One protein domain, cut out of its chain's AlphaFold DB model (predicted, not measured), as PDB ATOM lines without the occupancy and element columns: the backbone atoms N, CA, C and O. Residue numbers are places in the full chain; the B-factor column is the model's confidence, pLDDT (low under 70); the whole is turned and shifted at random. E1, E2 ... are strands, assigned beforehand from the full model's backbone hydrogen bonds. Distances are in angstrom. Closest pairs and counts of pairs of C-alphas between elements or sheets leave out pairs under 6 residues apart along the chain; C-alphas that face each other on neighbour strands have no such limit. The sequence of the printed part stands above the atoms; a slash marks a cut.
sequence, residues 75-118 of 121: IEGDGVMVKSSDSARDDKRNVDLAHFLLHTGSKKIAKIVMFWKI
ATOM      1  N   ILE A  75      39.629  57.479 -11.122       85.94
ATOM      2  CA  ILE A  75      40.134  56.110 -11.199       85.94
ATOM      3  C   ILE A  75      39.473  55.461 -12.409       85.94
ATOM      4  O   ILE A  75      38.251  55.330 -12.446       85.94
ATOM      5  N   GLU A  76      40.274  55.072 -13.391       87.00
ATOM      6  CA  GLU A  76      39.833  54.264 -14.525       87.00
ATOM      7  C   GLU A  76      40.368  52.849 -14.332       87.00
ATOM      8  O   GLU A  76      41.524  52.671 -13.955       87.00
ATOM      9  N   GLY A  77      39.529  51.841 -14.543       86.75
ATOM     10  CA  GLY A  77      39.906  50.445 -14.367       86.75
ATOM     11  C   GLY A  77      39.416  49.603 -15.532       86.75
ATOM     12  O   GLY A  77      38.291  49.789 -15.990       86.75
ATOM     13  N   ASP A  78      40.253  48.676 -15.978       89.62
ATOM     14  CA  ASP A  78      39.883  47.589 -16.884       89.62
ATOM     15  C   ASP A  78      40.373  46.263 -16.286       89.62
ATOM     16  O   ASP A  78      41.352  46.240 -15.534       89.62
ATOM     17  N   GLY A  79      39.687  45.162 -16.577       87.56
ATOM     18  CA  GLY A  79      39.982  43.866 -15.982       87.56
ATOM     19  C   GLY A  79      39.520  42.686 -16.824       87.56
ATOM     20  O   GLY A  79      38.453  42.708 -17.438       87.56
ATOM     21  N   VAL A  80      40.327  41.625 -16.831       89.19
ATOM     22  CA  VAL A  80      40.022  40.368 -17.520       89.19
ATOM     23  C   VAL A  80      40.273  39.185 -16.598       89.19
ATOM     24  O   VAL A  80      41.302  39.077 -15.936       89.19
ATOM     25  N   MET A  81      39.340  38.238 -16.621       87.44
ATOM     26  CA  MET A  81      39.405  37.014 -15.836       87.44
ATOM     27  C   MET A  81      39.964  35.853 -16.675       87.44
ATOM     28  O   MET A  81      39.361  35.439 -17.667       87.44
ATOM     29  N   VAL A  82      41.102  35.288 -16.267       86.00
ATOM     30  CA  VAL A  82      41.831  34.238 -16.999       86.00
ATOM     31  C   VAL A  82      41.776  32.912 -16.249       86.00
ATOM     32  O   VAL A  82      42.149  32.825 -15.088       86.00
ATOM     33  N   LYS A  83      41.370  31.827 -16.909       83.94
ATOM     34  CA  LYS A  83      41.427  30.481 -16.315       83.94
ATOM     35  C   LYS A  83      42.881  30.028 -16.157       83.94
ATOM     36  O   LYS A  83      43.572  29.879 -17.161       83.94
ATOM     37  N   SER A  84      43.312  29.751 -14.928       77.31
ATOM     38  CA  SER A  84      44.604  29.118 -14.647       77.31
ATOM     39  C   SER A  84      44.402  27.708 -14.094       77.31
ATOM     40  O   SER A  84      43.457  27.449 -13.350       77.31
ATOM     41  N   SER A  85      45.280  26.786 -14.482       67.38
ATOM     42  CA  SER A  85      45.265  25.382 -14.055       67.38
ATOM     43  C   SER A  85      46.347  25.074 -13.017       67.38
ATOM     44  O   SER A  85      46.796  23.933 -12.936       67.38
ATOM     45  N   ASP A  86      46.819  26.084 -12.284       62.44
ATOM     46  CA  ASP A  86      47.915  25.920 -11.329       62.44
ATOM     47  C   ASP A  86      47.482  24.999 -10.173       62.44
ATOM     48  O   ASP A  86      46.642  25.347  -9.344       62.44
ATOM     49  N   SER A  87      48.027  23.783 -10.154       51.31
ATOM     50  CA  SER A  87      47.573  22.644  -9.342       51.31
ATOM     51  C   SER A  87      47.966  22.722  -7.862       51.31
ATOM     52  O   SER A  87      47.762  21.768  -7.120       51.31
ATOM     53  N   ALA A  88      48.550  23.839  -7.420       57.09
ATOM     54  CA  ALA A  88      48.955  24.052  -6.030       57.09
ATOM     55  C   ALA A  88      47.813  24.556  -5.128       57.09
ATOM     56  O   ALA A  88      47.987  24.663  -3.915       57.09
ATOM     57  N   ARG A  89      46.654  24.912  -5.698       52.41
ATOM     58  CA  ARG A  89      45.490  25.393  -4.947       52.41
ATOM     59  C   ARG A  89      44.236  24.760  -5.522       52.41
ATOM     60  O   ARG A  89      43.869  25.043  -6.657       52.41
ATOM     61  N   ASP A  90      43.622  23.905  -4.718       53.09
ATOM     62  CA  ASP A  90      42.378  23.223  -5.043       53.09
ATOM     63  C   ASP A  90      41.291  24.214  -5.503       53.09
ATOM     64  O   ASP A  90      41.228  25.368  -5.045       53.09
ATOM     65  N   ASP A  91      40.463  23.718  -6.419       53.16
ATOM     66  CA  ASP A  91      39.288  24.339  -7.038       53.16
ATOM     67  C   ASP A  91      39.557  25.492  -8.015       53.16
ATOM     68  O   ASP A  91      39.664  26.644  -7.613       53.16
ATOM     69  N   LYS A  92      39.604  25.176  -9.324       62.78
ATOM     70  CA  LYS A  92      39.412  26.079 -10.490       62.78
ATOM     71  C   LYS A  92      39.471  27.582 -10.158       62.78
ATOM     72  O   LYS A  92      38.434  28.227 -10.005       62.78
ATOM     73  N   ARG A  93      40.670  28.167 -10.106       62.88
ATOM     74  CA  ARG A  93      40.817  29.599  -9.800       62.88
ATOM     75  C   ARG A  93      41.108  30.374 -11.065       62.88
ATOM     76  O   ARG A  93      42.216  30.368 -11.599       62.88
ATOM     77  N   ASN A  94      40.071  31.032 -11.558       71.00
ATOM     78  CA  ASN A  94      40.263  32.124 -12.486       71.00
ATOM     79  C   ASN A  94      41.153  33.188 -11.814       71.00
ATOM     80  O   ASN A  94      40.909  33.565 -10.671       71.00
ATOM     81  N   VAL A  95      42.192  33.636 -12.508       79.38
ATOM     82  CA  VAL A  95      43.074  34.734 -12.119       79.38
ATOM     83  C   VAL A  95      42.471  36.022 -12.656       79.38
ATOM     84  O   VAL A  95      42.206  36.126 -13.853       79.38
ATOM     85  N   ASP A  96      42.248  36.987 -11.775       80.06
ATOM     86  CA  ASP A  96      41.828  38.328 -12.166       80.06
ATOM     87  C   ASP A  96      43.060  39.168 -12.526       80.06
ATOM     88  O   ASP A  96      43.995  39.287 -11.731       80.06
ATOM     89  N   LEU A  97      43.080  39.703 -13.744       81.31
ATOM     90  CA  LEU A  97      44.094  40.630 -14.229       81.31
ATOM     91  C   LEU A  97      43.435  41.997 -14.393       81.31
ATOM     92  O   LEU A  97      42.827  42.269 -15.426       81.31
ATOM     93  N   ALA A  98      43.575  42.845 -13.375       85.00
ATOM     94  CA  ALA A  98      43.030  44.197 -13.357       85.00
ATOM     95  C   ALA A  98      44.137  45.251 -13.494       85.00
ATOM     96  O   ALA A  98      45.191  45.162 -12.860       85.00
ATOM     97  N   HIS A  99      43.882  46.275 -14.305       84.38
ATOM     98  CA  HIS A  99      44.734  47.444 -14.464       84.38
ATOM     99  C   HIS A  99      43.962  48.704 -14.075       84.38
ATOM    100  O   HIS A  99      42.852  48.923 -14.552       84.38
ATOM    101  N   PHE A 100      44.577  49.548 -13.242       84.88
ATOM    102  CA  PHE A 100      44.002  50.815 -12.801       84.88
ATOM    103  C   PHE A 100      44.887  51.996 -13.206       84.88
ATOM    104  O   PHE A 100      46.112  51.953 -13.081       84.88
ATOM    105  N   LEU A 101      44.247  53.076 -13.643       82.12
ATOM    106  CA  LEU A 101      44.845  54.363 -13.968       82.12
ATOM    107  C   LEU A 101      44.285  55.434 -13.036       82.12
ATOM    108  O   LEU A 101      43.084  55.505 -12.785       82.12
ATOM    109  N   LEU A 102      45.179  56.279 -12.530       83.25
ATOM    110  CA  LEU A 102      44.844  57.368 -11.621       83.25
ATOM    111  C   LEU A 102      45.090  58.715 -12.311       83.25
ATOM    112  O   LEU A 102      46.152  58.935 -12.904       83.25
ATOM    113  N   HIS A 103      44.128  59.634 -12.190       82.06
ATOM    114  CA  HIS A 103      44.212  60.990 -12.737       82.06
ATOM    115  C   HIS A 103      43.851  62.043 -11.687       82.06
ATOM    116  O   HIS A 103      42.871  61.905 -10.957       82.06
ATOM    117  N   THR A 104      44.610  63.139 -11.647       78.00
ATOM    118  CA  THR A 104      44.421  64.248 -10.687       78.00
ATOM    119  C   THR A 104      43.767  65.488 -11.299       78.00
ATOM    120  O   THR A 104      43.573  66.490 -10.610       78.00
ATOM    121  N   GLY A 105      43.407  65.447 -12.585       69.81
ATOM    122  CA  GLY A 105      42.752  66.560 -13.264       69.81
ATOM    123  C   GLY A 105      42.248  66.207 -14.661       69.81
ATOM    124  O   GLY A 105      42.746  65.285 -15.311       69.81
ATOM    125  N   SER A 106      41.266  66.974 -15.130       66.00
ATOM    126  CA  SER A 106      40.706  66.868 -16.474       66.00
ATOM    127  C   SER A 106      40.704  68.234 -17.167       66.00
ATOM    128  O   SER A 106      40.524  69.276 -16.537       66.00
ATOM    129  N   LYS A 107      40.946  68.251 -18.478       71.56
ATOM    130  CA  LYS A 107      40.862  69.432 -19.340       71.56
ATOM    131  C   LYS A 107      39.850  69.144 -20.439       71.56
ATOM    132  O   LYS A 107      40.065  68.270 -21.275       71.56
ATOM    133  N   LYS A 108      38.749  69.892 -20.454       61.84
ATOM    134  CA  LYS A 108      37.768  69.817 -21.539       61.84
ATOM    135  C   LYS A 108      38.300  70.587 -22.746       61.84
ATOM    136  O   LYS A 108      38.534  71.789 -22.659       61.84
ATOM    137  N   ILE A 109      38.518  69.889 -23.855       64.25
ATOM    138  CA  ILE A 109      38.925  70.464 -25.137       64.25
ATOM    139  C   ILE A 109      37.808  70.141 -26.129       64.25
ATOM    140  O   ILE A 109      37.609  68.989 -26.514       64.25
ATOM    141  N   ALA A 110      37.033  71.160 -26.501       71.94
ATOM    142  CA  ALA A 110      35.809  71.008 -27.292       71.94
ATOM    143  C   ALA A 110      34.815  70.000 -26.658       71.94
ATOM    144  O   ALA A 110      34.398  70.183 -25.511       71.94
ATOM    145  N   LYS A 111      34.408  68.949 -27.389       59.03
ATOM    146  CA  LYS A 111      33.502  67.891 -26.892       59.03
ATOM    147  C   LYS A 111      34.217  66.777 -26.109       59.03
ATOM    148  O   LYS A 111      33.538  65.913 -25.567       59.03
ATOM    149  N   ILE A 112      35.549  66.789 -26.040       44.31
ATOM    150  CA  ILE A 112      36.357  65.710 -25.458       44.31
ATOM    151  C   ILE A 112      36.911  66.162 -24.103       44.31
ATOM    152  O   ILE A 112      37.372  67.293 -23.946       44.31
ATOM    153  N   VAL A 113      36.870  65.277 -23.110       61.81
ATOM    154  CA  VAL A 113      37.518  65.486 -21.812       61.81
ATOM    155  C   VAL A 113      38.838  64.722 -21.829       61.81
ATOM    156  O   VAL A 113      38.840  63.506 -21.971       61.81
ATOM    157  N   MET A 114      39.960  65.434 -21.726       55.06
ATOM    158  CA  MET A 114      41.282  64.823 -21.586       55.06
ATOM    159  C   MET A 114      41.665  64.740 -20.114       55.06
ATOM    160  O   MET A 114      41.595  65.745 -19.407       55.06
ATOM    161  N   PHE A 115      42.115  63.577 -19.655       59.69
ATOM    162  CA  PHE A 115      42.605  63.385 -18.294       59.69
ATOM    163  C   PHE A 115      44.130  63.456 -18.251       59.69
ATOM    164  O   PHE A 115      44.824  62.900 -19.102       59.69
ATOM    165  N   TRP A 116      44.672  64.153 -17.255       56.00
ATOM    166  CA  TRP A 116      46.111  64.180 -17.019       56.00
ATOM    167  C   TRP A 116      46.481  62.893 -16.298       56.00
ATOM    168  O   TRP A 116      46.031  62.647 -15.179       56.00
ATOM    169  N   LYS A 117      47.256  62.031 -16.956       51.72
ATOM    170  CA  LYS A 117      47.799  60.833 -16.317       51.72
ATOM    171  C   LYS A 117      48.799  61.268 -15.253       51.72
ATOM    172  O   LYS A 117      49.603  62.170 -15.498       51.72
ATOM    173  N   ILE A 118      48.760  60.628 -14.088       55.31
ATOM    174  CA  ILE A 118      49.872  60.711 -13.146       55.31
ATOM    175  C   ILE A 118      51.065  60.057 -13.851       55.31
ATOM    176  O   ILE A 118      51.177  58.836 -13.910       55.31
TER     177      ILE A 118
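AT A GLANCE: This is residues 75 to 118 of the 121 residues of the protein "DDE transposase" of Streptococcus gallolyticus (UniProt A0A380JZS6). A long, bent two-stranded ribbon: E1 pairs with the first part of E2, which bends and pairs over its last part with E3, a short hairpin whose tip, residues 108 to 113, sticks out. The printed part has 44 residues and three named strands, a strongly twisted antiparallel sheet ordered E1, E2, E3. It is all strand and extended, radius of gyration of the C-alphas 17.6 A, a rod spanning 52 by 19 by 9 A.

IN THESE COORDINATES: E1, residues 75 to 83, begins at C-alpha 75 (40.134, 56.110, -11.199) and measures 26.2 A. E2, residues 94 to 109, measures 40.4 A. E3, residues 112 to 117, measures 15.4 A and ends at C-alpha 117 (47.799, 60.833, -16.317).

HOW THE PARTS SIT: The strands form a meander, each the antiparallel neighbour of the one before. Hairpin E1 and E2 has N 76 and O 101 within hydrogen-bond range at 2.9 A. E2 bends by 73 degrees at residue 105. Hairpin E2 and E3 has N 107 and O 114 at 2.8 A. E1 and E3 are apart.

THE WHOLE: The C-alphas farthest apart, of Ala 88 and Ala 110, are 53.2 A apart. The printed part has no cut. pLDDT is under 70 at 21 residues, among them 85 to 93 and 111 to 118.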